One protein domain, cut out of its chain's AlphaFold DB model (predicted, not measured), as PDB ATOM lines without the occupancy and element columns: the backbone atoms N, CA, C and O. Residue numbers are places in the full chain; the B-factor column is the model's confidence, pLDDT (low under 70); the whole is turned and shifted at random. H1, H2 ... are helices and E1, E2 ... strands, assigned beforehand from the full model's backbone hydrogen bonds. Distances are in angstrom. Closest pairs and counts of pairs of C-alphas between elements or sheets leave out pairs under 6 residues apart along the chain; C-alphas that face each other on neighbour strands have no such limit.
ATOM      1  N   GLU A   3      37.396 -34.374  31.529       85.12
ATOM      2  CA  GLU A   3      36.028 -33.998  31.163       85.12
ATOM      3  C   GLU A   3      35.837 -32.505  30.908       85.12
ATOM      4  O   GLU A   3      35.145 -32.122  29.964       85.12
ATOM      5  N   THR A   4      36.489 -31.652  31.701       85.62
ATOM      6  CA  THR A   4      36.438 -30.197  31.507       85.62
ATOM      7  C   THR A   4      37.169 -29.764  30.238       85.62
ATOM      8  O   THR A   4      36.843 -28.725  29.673       85.62
ATOM      9  N   LEU A   5      38.104 -30.584  29.745       85.81
ATOM     10  CA  LEU A   5      38.776 -30.393  28.457       85.81
ATOM     11  C   LEU A   5      37.951 -30.918  27.266       85.81
ATOM     12  O   LEU A   5      38.383 -30.799  26.123       85.81
ATOM     13  N   GLY A   6      36.753 -31.462  27.507       90.00
ATOM     14  CA  GLY A   6      35.851 -31.953  26.464       90.00
ATOM     15  C   GLY A   6      36.044 -33.423  26.093       90.00
ATOM     16  O   GLY A   6      35.477 -33.865  25.095       90.00
ATOM     17  N   TYR A   7      36.793 -34.192  26.884       91.69
ATOM     18  CA  TYR A   7      36.939 -35.633  26.686       91.69
ATOM     19  C   TYR A   7      35.971 -36.426  27.564       91.69
ATOM     20  O   TYR A   7      35.687 -36.068  28.699       91.69
ATOM     21  N   GLN A   8      35.470 -37.542  27.056       93.81
ATOM     22  CA  GLN A   8      34.840 -38.576  27.861       93.81
ATOM     23  C   GLN A   8      35.894 -39.628  28.198       93.81
ATOM     24  O   GLN A   8      36.554 -40.140  27.294       93.81
ATOM     25  N   VAL A   9      36.044 -39.953  29.482       93.75
ATOM     26  CA  VAL A   9      36.899 -41.065  29.910       93.75
ATOM     27  C   VAL A   9      36.149 -42.370  29.663       93.75
ATOM     28  O   VAL A   9      35.098 -42.603  30.255       93.75
ATOM     29  N   MET A  10      36.675 -43.198  28.763       94.06
ATOM     30  CA  MET A  10      36.106 -44.502  28.413       94.06
ATOM     31  C   MET A  10      36.643 -45.594  29.337       94.06
ATOM     32  O   MET A  10      35.882 -46.417  29.839       94.06
ATOM     33  N   SER A  11      37.952 -45.576  29.585       93.00
ATOM     34  CA  SER A  11      38.611 -46.431  30.570       93.00
ATOM     35  C   SER A  11      39.848 -45.743  31.148       93.00
ATOM     36  O   SER A  11      40.389 -44.790  30.578       93.00
ATOM     37  N   LEU A  12      40.277 -46.232  32.310       90.94
ATOM     38  CA  LEU A  12      41.520 -45.861  32.972       90.94
ATOM     39  C   LEU A  12      42.252 -47.146  33.349       90.94
ATOM     40  O   LEU A  12      41.770 -47.937  34.158       90.94
ATOM     41  N   GLU A  13      43.422 -47.345  32.760       89.00
ATOM     42  CA  GLU A  13      44.199 -48.572  32.864       89.00
ATOM     43  C   GLU A  13      45.617 -48.190  33.270       89.00
ATOM     44  O   GLU A  13      46.322 -47.528  32.517       89.00
ATOM     45  N   GLY A  14      46.045 -48.542  34.486       83.81
ATOM     46  CA  GLY A  14      47.422 -48.299  34.946       83.81
ATOM     47  C   GLY A  14      47.882 -46.833  34.902       83.81
ATOM     48  O   GLY A  14      49.056 -46.568  34.648       83.81
ATOM     49  N   GLY A  15      46.964 -45.877  35.088       87.31
ATOM     50  CA  GLY A  15      47.248 -44.438  34.978       87.31
ATOM     51  C   GLY A  15      47.225 -43.879  33.549       87.31
ATOM     52  O   GLY A  15      47.464 -42.689  33.364       87.31
ATOM     53  N   VAL A  16      46.923 -44.712  32.549       90.81
ATOM     54  CA  VAL A  16      46.738 -44.326  31.145       90.81
ATOM     55  C   VAL A  16      45.247 -44.347  30.813       90.81
ATOM     56  O   VAL A  16      44.526 -45.285  31.145       90.81
ATOM     57  N   TYR A  17      44.779 -43.293  30.165       93.00
ATOM     58  CA  TYR A  17      43.380 -43.073  29.836       93.00
ATOM     59  C   TYR A  17      43.082 -43.475  28.401       93.00
ATOM     60  O   TYR A  17      43.839 -43.116  27.501       93.00
ATOM     61  N   ILE A  18      41.928 -44.100  28.181       94.69
ATOM     62  CA  ILE A  18      41.279 -44.142  26.869       94.69
ATOM     63  C   ILE A  18      40.174 -43.090  26.870       94.69
ATOM     64  O   ILE A  18      39.298 -43.084  27.737       94.69
ATOM     65  N   LEU A  19      40.230 -42.184  25.902       95.19
ATOM     66  CA  LEU A  19      39.373 -41.014  25.789       95.19
ATOM     67  C   LEU A  19      38.578 -41.034  24.484       95.19
ATOM     68  O   LEU A  19      39.085 -41.448  23.444       95.19
ATOM     69  N   GLN A  20      37.364 -40.494  24.527       94.94
ATOM     70  CA  GLN A  20      36.600 -40.098  23.344       94.94
ATOM     71  C   GLN A  20      36.412 -38.581  23.351       94.94
ATOM     72  O   GLN A  20      36.057 -38.000  24.378       94.94
ATOM     73  N   ASN A  21      36.620 -37.914  22.217       92.19
ATOM     74  CA  ASN A  21      36.317 -36.490  22.105       92.19
ATOM     75  C   ASN A  21      34.793 -36.284  22.101       92.19
ATOM     76  O   ASN A  21      34.108 -36.764  21.201       92.19
ATOM     77  N   ARG A  22      34.238 -35.552  23.079       91.81
ATOM     78  CA  ARG A  22      32.781 -35.320  23.160       91.81
ATOM     79  C   ARG A  22      32.258 -34.457  22.014       91.81
ATOM     80  O   ARG A  22      31.087 -34.565  21.665       91.81
ATOM     81  N   LYS A  23      33.097 -33.584  21.447       90.00
ATOM     82  CA  LYS A  23      32.720 -32.733  20.305       90.00
ATOM     83  C   LYS A  23      32.732 -33.501  18.985       90.00
ATOM     84  O   LYS A  23      32.032 -33.109  18.057       90.00
ATOM     85  N   HIS A  24      33.504 -34.581  18.927       89.44
ATOM     86  CA  HIS A  24      33.697 -35.401  17.740       89.44
ATOM     87  C   HIS A  24      33.649 -36.887  18.136       89.44
ATOM     88  O   HIS A  24      34.681 -37.553  18.202       89.44
ATOM     89  N   PRO A  25      32.457 -37.423  18.458       87.00
ATOM     90  CA  PRO A  25      32.316 -38.811  18.899       87.00
ATOM     91  C   PRO A  25      32.643 -39.828  17.795       87.00
ATOM     92  O   PRO A  25      32.957 -40.970  18.107       87.00
ATOM     93  N   ASP A  26      32.600 -39.403  16.530       86.94
ATOM     94  CA  ASP A  26      32.948 -40.226  15.368       86.94
ATOM     95  C   ASP A  26      34.459 -40.226  15.060       86.94
ATOM     96  O   ASP A  26      34.920 -40.998  14.218       86.94
ATOM     97  N   GLU A  27      35.243 -39.356  15.711       86.38
ATOM     98  CA  GLU A  27      36.703 -39.388  15.595       86.38
ATOM     99  C   GLU A  27      37.283 -40.606  16.322       86.38
ATOM    100  O   GLU A  27      36.697 -41.083  17.304       86.38
ATOM    101  N   PRO A  28      38.460 -41.096  15.887       87.38
ATOM    102  CA  PRO A  28      39.161 -42.144  16.605       87.38
ATOM    103  C   PRO A  28      39.352 -41.785  18.079       87.38
ATOM    104  O   PRO A  28      39.579 -40.625  18.434       87.38
ATOM    105  N   GLN A  29      39.306 -42.808  18.930       93.94
ATOM    106  CA  GLN A  29      39.644 -42.669  20.341       93.94
ATOM    107  C   GLN A  29      41.038 -42.057  20.502       93.94
ATOM    108  O   GLN A  29      41.872 -42.112  19.600       93.94
ATOM    109  N   ALA A  30      41.314 -41.504  21.673       93.44
ATOM    110  CA  ALA A  30      42.636 -41.024  22.033       93.44
ATOM    111  C   ALA A  30      43.138 -41.752  23.276       93.44
ATOM    112  O   ALA A  30      42.358 -42.129  24.148       93.44
ATOM    113  N   VAL A  31      44.450 -41.922  23.370       93.50
ATOM    114  CA  VAL A  31      45.119 -42.375  24.586       93.50
ATOM    115  C   VAL A  31      45.768 -41.173  25.253       93.50
ATOM    116  O   VAL A  31      46.345 -40.321  24.574       93.50
ATOM    117  N   ALA A  32      45.643 -41.074  26.573       92.75
ATOM    118  CA  ALA A  32      46.188 -39.955  27.323       92.75
ATOM    119  C   ALA A  32      46.876 -40.365  28.623       92.75
ATOM    120  O   ALA A  32      46.596 -41.407  29.208       92.75
ATOM    121  N   LEU A  33      47.784 -39.511  29.088       91.06
ATOM    122  CA  LEU A  33      48.552 -39.703  30.310       91.06
ATOM    123  C   LEU A  33      48.760 -38.350  30.975       91.06
ATOM    124  O   LEU A  33      49.222 -37.398  30.344       91.06
ATOM    125  N   LEU A  34      48.452 -38.300  32.267       89.94
ATOM    126  CA  LEU A  34      48.822 -37.194  33.134       89.94
ATOM    127  C   LEU A  34      50.128 -37.533  33.826       89.94
ATOM    128  O   LEU A  34      50.259 -38.587  34.451       89.94
ATOM    129  N   LEU A  35      51.093 -36.635  33.701       87.75
ATOM    130  CA  LEU A  35      52.452 -36.880  34.132       87.75
ATOM    131  C   LEU A  35      53.023 -35.656  34.831       87.75
ATOM    132  O   LEU A  35      52.886 -34.535  34.350       87.75
ATOM    133  N   THR A  36      53.730 -35.877  35.929       83.94
ATOM    134  CA  THR A  36      54.523 -34.842  36.586       83.94
ATOM    135  C   THR A  36      55.960 -35.329  36.799       83.94
ATOM    136  O   THR A  36      56.171 -36.516  37.064       83.94
ATOM    137  N   PRO A  37      56.973 -34.453  36.652       76.38
ATOM    138  CA  PRO A  37      58.367 -34.808  36.919       76.38
ATOM    139  C   PRO A  37      58.712 -34.820  38.417       76.38
ATOM    140  O   PRO A  37      59.850 -35.122  38.773       76.38
ATOM    141  N   HIS A  38      57.771 -34.455  39.292       75.44
ATOM    142  CA  HIS A  38      58.000 -34.336  40.726       75.44
ATOM    143  C   HIS A  38      56.951 -35.131  41.510       75.44
ATOM    144  O   HIS A  38      55.790 -35.160  41.107       75.44
ATOM    145  N   PRO A  39      57.305 -35.735  42.657       71.00
ATOM    146  CA  PRO A  39      56.311 -36.292  43.566       71.00
ATOM    147  C   PRO A  39      55.270 -35.223  43.928       71.00
ATOM    148  O   PRO A  39      55.657 -34.092  44.235       71.00
ATOM    149  N   LEU A  40      53.971 -35.561  43.927       66.31
ATOM    150  CA  LEU A  40      52.939 -34.630  44.400       66.31
ATOM    151  C   LEU A  40      52.986 -34.507  45.921       66.31
ATOM    152  O   LEU A  40      52.251 -35.162  46.643       66.31
ATOM    153  N   VAL A  41      53.914 -33.677  46.395       64.62
ATOM    154  CA  VAL A  41      54.068 -33.274  47.802       64.62
ATOM    155  C   VAL A  41      53.833 -31.774  47.994       64.62
ATOM    156  O   VAL A  41      53.824 -31.284  49.120       64.62
ATOM    157  N   THR A  42      53.639 -31.036  46.898       57.19
ATOM    158  CA  THR A  42      53.416 -29.589  46.888       57.19
ATOM    159  C   THR A  42      52.090 -29.240  46.210       57.19
ATOM    160  O   THR A  42      51.777 -29.814  45.169       57.19
ATOM    161  N   PRO A  43      51.342 -28.262  46.754       57.28
ATOM    162  CA  PRO A  43      49.986 -27.922  46.318       57.28
ATOM    163  C   PRO A  43      49.894 -27.350  44.899       57.28
ATOM    164  O   PRO A  43      48.805 -27.312  44.346       57.28
ATOM    165  N   SER A  44      51.001 -26.905  44.307       63.03
ATOM    166  CA  SER A  44      51.056 -26.332  42.962       63.03
ATOM    167  C   SER A  44      52.146 -27.044  42.170       63.03
ATOM    168  O   SER A  44      53.325 -26.693  42.267       63.03
ATOM    169  N   LEU A  45      51.775 -28.088  41.435       68.38
ATOM    170  CA  LEU A  45      52.716 -28.822  40.598       68.38
ATOM    171  C   LEU A  45      52.318 -28.734  39.132       68.38
ATOM    172  O   LEU A  45      51.144 -28.945  38.815       68.38
ATOM    173  N   PRO A  46      53.288 -28.464  38.240       77.19
ATOM    174  CA  PRO A  46      53.039 -28.546  36.819       77.19
ATOM    175  C   PRO A  46      52.782 -30.011  36.461       77.19
ATOM    176  O   PRO A  46      53.620 -30.895  36.685       77.19
ATOM    177  N   VAL A  47      51.601 -30.263  35.910       86.25
ATOM    178  CA  VAL A  47      51.238 -31.538  35.303       86.25
ATOM    179  C   VAL A  47      51.240 -31.354  33.802       86.25
ATOM    180  O   VAL A  47      50.732 -30.371  33.279       86.25
ATOM    181  N   LYS A  48      51.805 -32.315  33.088       88.81
ATOM    182  CA  LYS A  48      51.716 -32.391  31.638       88.81
ATOM    183  C   LYS A  48      50.670 -33.427  31.256       88.81
ATOM    184  O   LYS A  48      50.716 -34.566  31.723       88.81
ATOM    185  N   LEU A  49      49.748 -33.031  30.390       90.12
ATOM    186  CA  LEU A  49      48.817 -33.923  29.718       90.12
ATOM    187  C   LEU A  49      49.354 -34.264  28.332       90.12
ATOM    188  O   LEU A  49      49.435 -33.401  27.460       90.12
ATOM    189  N   PHE A  50      49.667 -35.534  28.121       91.00
ATOM    190  CA  PHE A  50      49.969 -36.078  26.802       91.00
ATOM    191  C   PHE A  50      48.704 -36.714  26.236       91.00
ATOM    192  O   PHE A  50      48.054 -37.491  26.935       91.00
ATOM    193  N   VAL A  51      48.362 -36.397  24.985       90.88
ATOM    194  CA  VAL A  51      47.230 -36.993  24.262       90.88
ATOM    195  C   VAL A  51      47.713 -37.446  22.891       90.88
ATOM    196  O   VAL A  51      48.356 -36.681  22.175       90.88
ATOM    197  N   GLN A  52      47.386 -38.678  22.519       90.69
ATOM    198  CA  GLN A  52      47.686 -39.253  21.216       90.69
ATOM    199  C   GLN A  52      46.404 -39.836  20.611       90.69
ATOM    200  O   GLN A  52      45.836 -40.765  21.186       90.69
ATOM    201  N   PRO A  53      45.952 -39.344  19.444       91.12
ATOM    202  CA  PRO A  53      44.898 -40.005  18.686       91.12
ATOM    203  C   PRO A  53      45.305 -41.438  18.327       91.12
ATOM    204  O   PRO A  53      46.431 -41.678  17.886       91.12
ATOM    205  N   VAL A  54      44.391 -42.387  18.502       91.19
ATOM    206  CA  VAL A  54      44.572 -43.782  18.098       91.19
ATOM    207  C   VAL A  54      44.449 -43.846  16.572       91.19
ATOM    208  O   VAL A  54      43.400 -43.490  16.032       91.19
ATOM    209  N   PRO A  55      45.491 -44.273  15.840       88.44
ATOM    210  CA  PRO A  55      45.407 -44.404  14.392       88.44
ATOM    211  C   PRO A  55      44.349 -45.431  13.976       88.44
ATOM    212  O   PRO A  55      44.132 -46.435  14.656       88.44
ATOM    213  N   ALA A  56      43.724 -45.218  12.817       86.25
ATOM    214  CA  ALA A  56      42.763 -46.171  12.272       86.25
ATOM    215  C   ALA A  56      43.405 -47.559  12.085       86.25
ATOM    216  O   ALA A  56      44.488 -47.680  11.514       86.25
ATOM    217  N   GLY A  57      42.725 -48.605  12.560       85.62
ATOM    218  CA  GLY A  57      43.211 -49.987  12.484       85.62
ATOM    219  C   GLY A  57      44.190 -50.400  13.590       85.62
ATOM    220  O   GLY A  57      44.601 -51.556  13.606       85.62
ATOM    221  N   VAL A  58      44.534 -49.504  14.521       89.62
ATOM    222  CA  VAL A  58      45.300 -49.828  15.735       89.62
ATOM    223  C   VAL A  58      44.334 -49.973  16.908       89.62
ATOM    224  O   VAL A  58      43.426 -49.154  17.066       89.62
ATOM    225  N   ALA A  59      44.508 -50.997  17.745       89.56
ATOM    226  CA  ALA A  59      43.718 -51.108  18.965       89.56
ATOM    227  C   ALA A  59      44.245 -50.112  20.007       89.56
ATOM    228  O   ALA A  59      45.446 -50.040  20.259       89.56
ATOM    229  N   ALA A  60      43.349 -49.371  20.669       89.31
ATOM    230  CA  ALA A  60      43.736 -48.432  21.727       89.31
ATOM    231  C   ALA A  60      44.576 -49.115  22.824       89.31
ATOM    232  O   ALA A  60      45.517 -48.519  23.345       89.31
ATOM    233  N   ARG A  61      44.287 -50.393  23.106       88.19
ATOM    234  CA  ARG A  61      45.018 -51.209  24.078       88.19
ATOM    235  C   ARG A  61      46.506 -51.357  23.747       88.19
ATOM    236  O   ARG A  61      47.317 -51.268  24.659       88.19
ATOM    237  N   ASP A  62      46.874 -51.489  22.473       88.38
ATOM    238  CA  ASP A  62      48.282 -51.625  22.071       88.38
ATOM    239  C   ASP A  62      49.081 -50.356  22.417       88.38
ATOM    240  O   ASP A  62      50.238 -50.412  22.836       88.38
ATOM    241  N   ILE A  63      48.442 -49.190  22.277       88.12
ATOM    242  CA  ILE A  63      49.030 -47.898  22.649       88.12
ATOM    243  C   ILE A  63      49.082 -47.759  24.173       88.12
ATOM    244  O   ILE A  63      50.086 -47.280  24.697       88.12
ATOM    245  N   VAL A  64      48.046 -48.206  24.891       89.31
ATOM    246  CA  VAL A  64      48.039 -48.240  26.364       89.31
ATOM    247  C   VAL A  64      49.200 -49.079  26.899       89.31
ATOM    248  O   VAL A  64      49.954 -48.592  27.740       89.31
ATOM    249  N   ASP A  65      49.388 -50.293  26.376       86.06
ATOM    250  CA  ASP A  65      50.463 -51.196  26.799       86.06
ATOM    251  C   ASP A  65      51.843 -50.585  26.514       86.06
ATOM    252  O   ASP A  65      52.715 -50.572  27.386       86.06
ATOM    253  N   LEU A  66      52.020 -49.968  25.337       84.50
ATOM    254  CA  LEU A  66      53.229 -49.202  25.028       84.50
ATOM    255  C   LEU A  66      53.458 -48.088  26.061       84.50
ATOM    256  O   LEU A  66      54.570 -47.905  26.551       84.50
ATOM    257  N   TRP A  67      52.418 -47.332  26.404       86.12
ATOM    258  CA  TRP A  67      52.513 -46.194  27.315       86.12
ATOM    259  C   TRP A  67      52.773 -46.610  28.768       86.12
ATOM    260  O   TRP A  67      53.436 -45.863  29.495       86.12
ATOM    261  N   HIS A  68      52.341 -47.803  29.191       80.88
ATOM    262  CA  HIS A  68      52.710 -48.375  30.494       80.88
ATOM    263  C   HIS A  68      54.217 -48.578  30.630       80.88
ATOM    264  O   HIS A  68      54.778 -48.250  31.683       80.88
ATOM    265  N   ASP A  69      54.877 -49.023  29.563       74.38
ATOM    266  CA  ASP A  69      56.319 -49.283  29.533       74.38
ATOM    267  C   ASP A  69      57.187 -48.020  29.415       74.38
ATOM    268  O   ASP A  69      58.376 -48.032  29.759       74.38
ATOM    269  N   LEU A  70      56.631 -46.905  28.938       68.25
ATOM    270  CA  LEU A  70      57.403 -45.686  28.688       68.25
ATOM    271  C   LEU A  70      57.653 -44.868  29.961       68.25
ATOM    272  O   LEU A  70      56.731 -44.432  30.637       68.25
ATOM    273  N   ASP A  71      58.915 -44.561  30.255       65.94
ATOM    274  CA  ASP A  71      59.263 -43.531  31.239       65.94
ATOM    275  C   ASP A  71      58.832 -42.131  30.742       65.94
ATOM    276  O   ASP A  71      58.820 -41.875  29.540       65.94
ATOM    277  N   ALA A  72      58.543 -41.205  31.657       55.75
ATOM    278  CA  ALA A  72      58.289 -39.784  31.424       55.75
ATOM    279  C   ALA A  72      59.238 -39.162  30.397       55.75
ATOM    280  O   ALA A  72      58.814 -38.504  29.450       55.75
ATOM    281  N   ARG A  73      60.538 -39.439  30.552       59.19
ATOM    282  CA  ARG A  73      61.598 -38.933  29.666       59.19
ATOM    283  C   ARG A  73      61.511 -39.490  28.243       59.19
ATOM    284  O   ARG A  73      62.065 -38.905  27.319       59.19
ATOM    285  N   ARG A  74      60.831 -40.623  28.058       66.38
ATOM    286  CA  ARG A  74      60.616 -41.252  26.752       66.38
ATOM    287  C   ARG A  74      59.365 -40.716  26.057       66.38
ATOM    288  O   ARG A  74      59.331 -40.779  24.838       66.38
ATOM    289  N   PHE A  75      58.398 -40.146  26.782       68.31
ATOM    290  CA  PHE A  75      57.214 -39.513  26.182       68.31
ATOM    291  C   PHE A  75      57.554 -38.256  25.385       68.31
ATOM    292  O   PHE A  75      57.072 -38.090  24.275       68.31
ATOM    293  N   GLU A  76      58.448 -37.403  25.882       62.91
ATOM    294  CA  GLU A  76      58.914 -36.261  25.080       62.91
ATOM    295  C   GLU A  76      59.700 -36.740  23.842       62.91
ATOM    296  O   GLU A  76      59.624 -36.139  22.772       62.91
ATOM    297  N   ALA A  77      60.382 -37.888  23.945       64.56
ATOM    298  CA  ALA A  77      61.088 -38.511  22.828       64.56
ATOM    299  C   ALA A  77      60.162 -39.175  21.789       64.56
ATOM    300  O   ALA A  77      60.624 -39.459  20.684       64.56
ATOM    301  N   THR A  78      58.874 -39.403  22.088       68.31
ATOM    302  CA  THR A  78      57.904 -39.862  21.076       68.31
ATOM    303  C   THR A  78      57.416 -38.727  20.169       68.31
ATOM    304  O   THR A  78      56.661 -38.981  19.232       68.31
ATOM    305  N   GLY A  79      57.853 -37.484  20.413       70.94
ATOM    306  CA  GLY A  79      57.438 -36.303  19.653       70.94
ATOM    307  C   GLY A  79      56.071 -35.753  20.066       70.94
ATOM    308  O   GLY A  79      55.575 -34.819  19.436       70.94
ATOM    309  N   LEU A  80      55.461 -36.304  21.120       80.06
ATOM    310  CA  LEU A  80      54.224 -35.778  21.685       80.06
ATOM    311  C   LEU A  80      54.507 -34.514  22.495       80.06
ATOM    312  O   LEU A  80      55.362 -34.492  23.382       80.06
ATOM    313  N   VAL A  81      53.737 -33.467  22.215       80.25
ATOM    314  CA  VAL A  81      53.779 -32.219  22.976       80.25
ATOM    315  C   VAL A  81      52.774 -32.322  24.116       80.25
ATOM    316  O   VAL A  81      51.570 -32.415  23.884       80.25
ATOM    317  N   GLY A  82      53.275 -32.330  25.350       83.62
ATOM    318  CA  GLY A  82      52.434 -32.300  26.542       83.62
ATOM    319  C   GLY A  82      51.858 -30.904  26.773       83.62
ATOM    320  O   GLY A  82      52.603 -29.926  26.775       83.62
ATOM    321  N   ALA A  83      50.548 -30.810  26.993       87.31
ATOM    322  CA  ALA A  83      49.905 -29.575  27.427       87.31
ATOM    323  C   ALA A  83      50.140 -29.371  28.929       87.31
ATOM    324  O   ALA A  83      49.871 -30.276  29.720       87.31
ATOM    325  N   GLU A  84      50.637 -28.201  29.320       87.62
ATOM    326  CA  GLU A  84      50.812 -27.858  30.731       87.62
ATOM    327  C   GLU A  84      49.460 -27.563  31.382       87.62
ATOM    328  O   GLU A  84      48.640 -26.811  30.854       87.62
ATOM    329  N   LEU A  85      49.236 -28.188  32.530       86.00
ATOM    330  CA  LEU A  85      48.054 -28.064  33.359       86.00
ATOM    331  C   LEU A  85      48.505 -27.747  34.780       86.00
ATOM    332  O   LEU A  85      49.356 -28.433  35.354       86.00
ATOM    333  N   GLU A  86      47.905 -26.715  35.356       79.12
ATOM    334  CA  GLU A  86      48.042 -26.439  36.777       79.12
ATOM    335  C   GLU A  86      46.978 -27.223  37.535       79.12
ATOM    336  O   GLU A  86      45.778 -27.103  37.276       79.12
ATOM    337  N   LEU A  87      47.429 -28.037  38.486       75.12
ATOM    338  CA  LEU A  87      46.532 -28.539  39.511       75.12
ATOM    339  C   LEU A  87      46.238 -27.401  40.493       75.12
ATOM    340  O   LEU A  87      47.125 -26.617  40.833       75.12
ATOM    341  N   GLY A  88      44.984 -27.314  40.941       70.38
ATOM    342  CA  GLY A  88      44.615 -26.425  42.042       70.38
ATOM    343  C   GLY A  88      45.345 -26.799  43.339       70.38
ATOM    344  O   GLY A  88      46.016 -27.828  43.380       70.38
ATOM    345  N   PRO A  89      45.204 -26.000  44.410       70.31
ATOM    346  CA  PRO A  89      45.856 -26.288  45.681       70.31
ATOM    347  C   PRO A  89      45.423 -27.662  46.204       70.31
ATOM    348  O   PRO A  89      44.260 -27.855  46.546       70.31
ATOM    349  N   LEU A  90      46.366 -28.602  46.248       70.44
ATOM    350  CA  LEU A  90      46.168 -29.950  46.784       70.44
ATOM    351  C   LEU A  90      46.844 -30.075  48.146       70.44
ATOM    352  O   LEU A  90      48.025 -29.749  48.287       70.44
ATOM    353  N   THR A  91      46.127 -30.566  49.152       71.19
ATOM    354  CA  THR A  91      46.742 -30.910  50.440       71.19
ATOM    355  C   THR A  91      47.278 -32.340  50.401       71.19
ATOM    356  O   THR A  91      46.718 -33.204  49.735       71.19
ATOM    357  N   ALA A  92      48.384 -32.612  51.102       68.44
ATOM    358  CA  ALA A  92      49.012 -33.938  51.083       68.44
ATOM    359  C   ALA A  92      48.068 -35.056  51.568       68.44
ATOM    360  O   ALA A  92      48.153 -36.180  51.082       68.44
ATOM    361  N   ASP A  93      47.138 -34.730  52.469       70.81
ATOM    362  CA  ASP A  93      46.158 -35.671  53.018       70.81
ATOM    363  C   ASP A  93      45.083 -36.086  51.994       70.81
ATOM    364  O   ASP A  93      44.423 -37.110  52.158       70.81
ATOM    365  N   GLU A  94      44.915 -35.314  50.918       71.62
ATOM    366  CA  GLU A  94      43.976 -35.592  49.824       71.62
ATOM    367  C   GLU A  94      44.579 -36.484  48.730       71.62
ATOM    368  O   GLU A  94      43.878 -36.898  47.804       71.62
ATOM    369  N   LEU A  95      45.881 -36.774  48.814       76.62
ATOM    370  CA  LEU A  95      46.632 -37.474  47.781       76.62
ATOM    371  C   LEU A  95      46.813 -38.943  48.146       76.62
ATOM    372  O   LEU A  95      47.531 -39.294  49.080       76.62
ATOM    373  N   GLN A  96      46.209 -39.830  47.354       81.69
ATOM    374  CA  GLN A  96      46.409 -41.265  47.521       81.69
ATOM    375  C   GLN A  96      47.470 -41.771  46.546       81.69
ATOM    376  O   GLN A  96      47.240 -41.847  45.338       81.69
ATOM    377  N   GLN A  97      48.626 -42.166  47.079       83.94
ATOM    378  CA  GLN A  97      49.673 -42.803  46.290       83.94
ATOM    379  C   GLN A  97      49.270 -44.233  45.904       83.94
ATOM    380  O   GLN A  97      48.800 -45.021  46.726       83.94
ATOM    381  N   GLN A  98      49.495 -44.572  44.642       86.81
ATOM    382  CA  GLN A  98      49.272 -45.882  44.047       86.81
ATOM    383  C   GLN A  98      50.511 -46.301  43.258       86.81
ATOM    384  O   GLN A  98      51.338 -45.473  42.879       86.81
ATOM    385  N   ALA A  99      50.650 -47.599  43.008       85.94
ATOM    386  CA  ALA A  99      51.725 -48.127  42.184       85.94
ATOM    387  C   ALA A  99      51.160 -49.098  41.149       85.94
ATOM    388  O   ALA A  99      50.407 -50.008  41.494       85.94
ATOM    389  N   PHE A 100      51.556 -48.912  39.896       83.62
ATOM    390  CA  PHE A 100      51.215 -49.790  38.785       83.62
ATOM    391  C   PHE A 100      52.451 -50.583  38.368       83.62
ATOM    392  O   PHE A 100      53.523 -50.009  38.169       83.62
ATOM    393  N   GLU A 101      52.309 -51.900  38.247       82.88
ATOM    394  CA  GLU A 101      53.367 -52.761  37.712       82.88
ATOM    395  C   GLU A 101      53.603 -52.436  36.231       82.88
ATOM    396  O   GLU A 101      52.650 -52.210  35.484       82.88
ATOM    397  N   ARG A 102      54.869 -52.403  35.804       79.31
ATOM    398  CA  ARG A 102      55.230 -52.218  34.391       79.31
ATOM    399  C   ARG A 102      55.499 -53.569  33.722       79.31
ATOM    400  O   ARG A 102      56.185 -54.392  34.334       79.31
ATOM    401  N   PRO A 103      55.051 -53.787  32.471       72.50
ATOM    402  CA  PRO A 103      55.381 -54.994  31.709       72.50
ATOM    403  C   PRO A 103      56.893 -55.267  31.619       72.50
ATOM    404  O   PRO A 103      57.327 -56.400  31.817       72.50
ATOM    405  N   GLY A 104      57.711 -54.227  31.416       72.88
ATOM    406  CA  GLY A 104      59.181 -54.316  31.418       72.88
ATOM    407  C   GLY A 104      59.850 -54.501  32.793       72.88
ATOM    408  O   GLY A 104      61.079 -54.548  32.869       72.88
ATOM    409  N   GLY A 105      59.071 -54.601  33.875       76.00
ATOM    410  CA  GLY A 105      59.551 -54.680  35.254       76.00
ATOM    411  C   GLY A 105      59.650 -53.320  35.956       76.00
ATOM    412  O   GLY A 105      59.849 -52.271  35.344       76.00
ATOM    413  N   GLY A 106      59.512 -53.346  37.284       81.50
ATOM    414  CA  GLY A 106      59.453 -52.147  38.121       81.50
ATOM    415  C   GLY A 106      58.036 -51.588  38.270       81.50
ATOM    416  O   GLY A 106      57.065 -52.145  37.761       81.50
ATOM    417  N   LYS A 107      57.919 -50.475  39.001       80.44
ATOM    418  CA  LYS A 107      56.631 -49.847  39.320       80.44
ATOM    419  C   LYS A 107      56.600 -48.413  38.822       80.44
ATOM    420  O   LYS A 107      57.557 -47.667  39.009       80.44
ATOM    421  N   ARG A 108      55.489 -48.018  38.208       81.94
ATOM    422  CA  ARG A 108      55.125 -46.613  38.031       81.94
ATOM    423  C   ARG A 108      54.401 -46.168  39.281       81.94
ATOM    424  O   ARG A 108      53.426 -46.809  39.664       81.94
ATOM    425  N   ILE A 109      54.848 -45.080  39.885       85.19
ATOM    426  CA  ILE A 109      54.081 -44.490  40.965       85.19
ATOM    427  C   ILE A 109      53.075 -43.511  40.369       85.19
ATOM    428  O   ILE A 109      53.333 -42.838  39.372       85.19
ATOM    429  N   ALA A 110      51.893 -43.474  40.952       87.31
ATOM    430  CA  ALA A 110      50.850 -42.553  40.577       87.31
ATOM    431  C   ALA A 110      50.155 -42.015  41.819       87.31
ATOM    432  O   ALA A 110      50.289 -42.557  42.914       87.31
ATOM    433  N   ILE A 111      49.432 -40.922  41.641       86.81
ATOM    434  CA  ILE A 111      48.694 -40.254  42.698       86.81
ATOM    435  C   ILE A 111      47.283 -40.022  42.187       86.81
ATOM    436  O   ILE A 111      47.088 -39.399  41.143       86.81
ATOM    437  N   SER A 112      46.307 -40.556  42.911       86.94
ATOM    438  CA  SER A 112      44.900 -40.259  42.674       86.94
ATOM    439  C   SER A 112      44.553 -38.928  43.322       86.94
ATOM    440  O   SER A 112      44.803 -38.721  44.509       86.94
ATOM    441  N   LEU A 113      43.982 -38.039  42.521       83.50
ATOM    442  CA  LEU A 113      43.451 -36.755  42.948       83.50
ATOM    443  C   LEU A 113      42.014 -36.922  43.474       83.50
ATOM    444  O   LEU A 113      41.324 -37.864  43.073       83.50
ATOM    445  N   PRO A 114      41.493 -35.970  44.272       79.94
ATOM    446  CA  PRO A 114      40.081 -35.952  44.680       79.94
ATOM    447  C   PRO A 114      39.094 -35.958  43.506       79.94
ATOM    448  O   PRO A 114      37.975 -36.452  43.622       79.94
ATOM    449  N   SER A 115      39.522 -35.449  42.347       78.62
ATOM    450  CA  SER A 115      38.766 -35.491  41.092       78.62
ATOM    451  C   SER A 115      38.703 -36.879  40.443       78.62
ATOM    452  O   SER A 115      38.107 -37.007  39.377       78.62
ATOM    453  N   GLN A 116      39.325 -37.895  41.053       82.25
ATOM    454  CA  GLN A 116      39.548 -39.246  40.518       82.25
ATOM    455  C   GLN A 116      40.488 -39.302  39.305       82.25
ATOM    456  O   GLN A 116      40.748 -40.383  38.772       82.25
ATOM    457  N   ASP A 117      41.047 -38.164  38.883       86.25
ATOM    458  CA  ASP A 117      42.154 -38.174  37.937       86.25
ATOM    459  C   ASP A 117      43.397 -38.789  38.618       86.25
ATOM    460  O   ASP A 117      43.588 -38.697  39.829       86.25
ATOM    461  N   VAL A 118      44.253 -39.432  37.838       88.12
ATOM    462  CA  VAL A 118      45.436 -40.172  38.252       88.12
ATOM    463  C   VAL A 118      46.612 -39.539  37.543       88.12
ATOM    464  O   VAL A 118      46.687 -39.533  36.316       88.12
ATOM    465  N   VAL A 119      47.531 -39.004  38.333       88.56
ATOM    466  CA  VAL A 119      48.742 -38.364  37.839       88.56
ATOM    467  C   VAL A 119      49.908 -39.290  38.115       88.56
ATOM    468  O   VAL A 119      50.196 -39.633  39.260       88.56
ATOM    469  N   CYS A 120      50.579 -39.717  37.056       87.31
ATOM    470  CA  CYS A 120      51.769 -40.536  37.171       87.31
ATOM    471  C   CYS A 120      52.979 -39.671  37.530       87.31
ATOM    472  O   CYS A 120      53.108 -38.542  37.052       87.31
ATOM    473  N   PHE A 121      53.889 -40.226  38.322       81.06
ATOM    474  CA  PHE A 121      55.204 -39.651  38.566       81.06
ATOM    475  C   PHE A 121      56.282 -40.729  38.466       81.06
ATOM    476  O   PHE A 121      56.016 -41.924  38.638       81.06
ATOM    477  N   ASN A 122      57.500 -40.287  38.168       65.38
ATOM    478  CA  ASN A 122      58.694 -41.127  38.177       65.38
ATOM    479  C   ASN A 122      59.630 -40.725  39.304       65.38
ATOM    480  O   ASN A 122      59.804 -39.503  39.502       65.38
TER     481      ASN A 122
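This is residues 3 to 122 of the 122 residues of an uncharacterized protein of Burkholderia ubonensis (UniProt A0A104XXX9). One strongly twisted sheet of eight strands forks into two wings, with the helix H1 packed on one face over E2 and E3. E3 runs through the middle; the wing E1 and E2 pairs beside its first part, the wing E8, E7 and E6 beside its last part, and E4 with E5 borders its other side, while the short helix H2 only grazes the sheet. The printed part has 120 residues, with two named helices and eight named strands in the order E1 E2 E3 E4 H1 H2 E5 E6 E7 E8. The sheet is branched and mixed, the class is mixed, helices and strands, and the whole is compact, with a radius of gyration of the C-alphas of 14.0 A and spans of 42 by 34 by 23 A.

E3 is residues 30 to 36, 19.8 A long, and E4 is residues 46 to 53, 22.9 A. E1, residues 7 to 13, begins at C-alpha 7 at (36.939, -35.633, 26.686) and is 16.1 A long; E2, residues 16 to 21, is 15.9 A. E5 is residues 83 to 86, E6 residues 96 to 101, 16.6 A, and E7 residues 107 to 112, 15.5 A. E8, residues 118 to 121, ends at C-alpha 121 at (55.204, -39.651, 38.566). H1 is residues 60 to 69, 14.8 A, from C-alpha 60 at (43.736, -48.432, 21.727), and H2 is residues 72 to 77.

E2 and E8 lie on one side of E3, E4 on the other side. E3 and E8 are parallel, with N 120 and O 34 2.9 A apart. E1 to E4 form a meander, each strand the antiparallel neighbour of the one before, with N 8 and O 20 at 2.8 A, N 17 and O 32 at 2.8 A, and N 31 and O 52 at 2.8 A. E6, E7 and E8 form another, with N 98 and O 110 at 2.8 A and N 111 and O 119 at 2.8 A. E5 is antiparallel to E4, with N 49 and O 83 at 2.8 A. H1 is on the sheet at a height over the sheet of 6.8 A, over E3 and only just over E2, where 3 of its 10 C-alphas fall. It runs along the strands, at 6 degrees to E3 on the local plane. The closest C-alphas of E2 and H1, Val 16 and Val 64, are 6.3 A apart. H2 only grazes the sheet with residues 72 to 76; the closest C-alphas of E3 and H2, Leu 35 and Ala 72, are 7.1 A apart. Every O i to N i+4 pair is within hydrogen-bond range in H1, but 0 of 2 in H2, where 2 of 3 O i to N i+3 pairs are.

The two C-alphas farthest apart, those of Gly 57 and Asp 93, are 43.1 A apart. The printed part has no cut, and no link is long. The mean pLDDT of the printed part is 82.1; residues 40 to 45, 70 to 78, 92 and 122 are under 70.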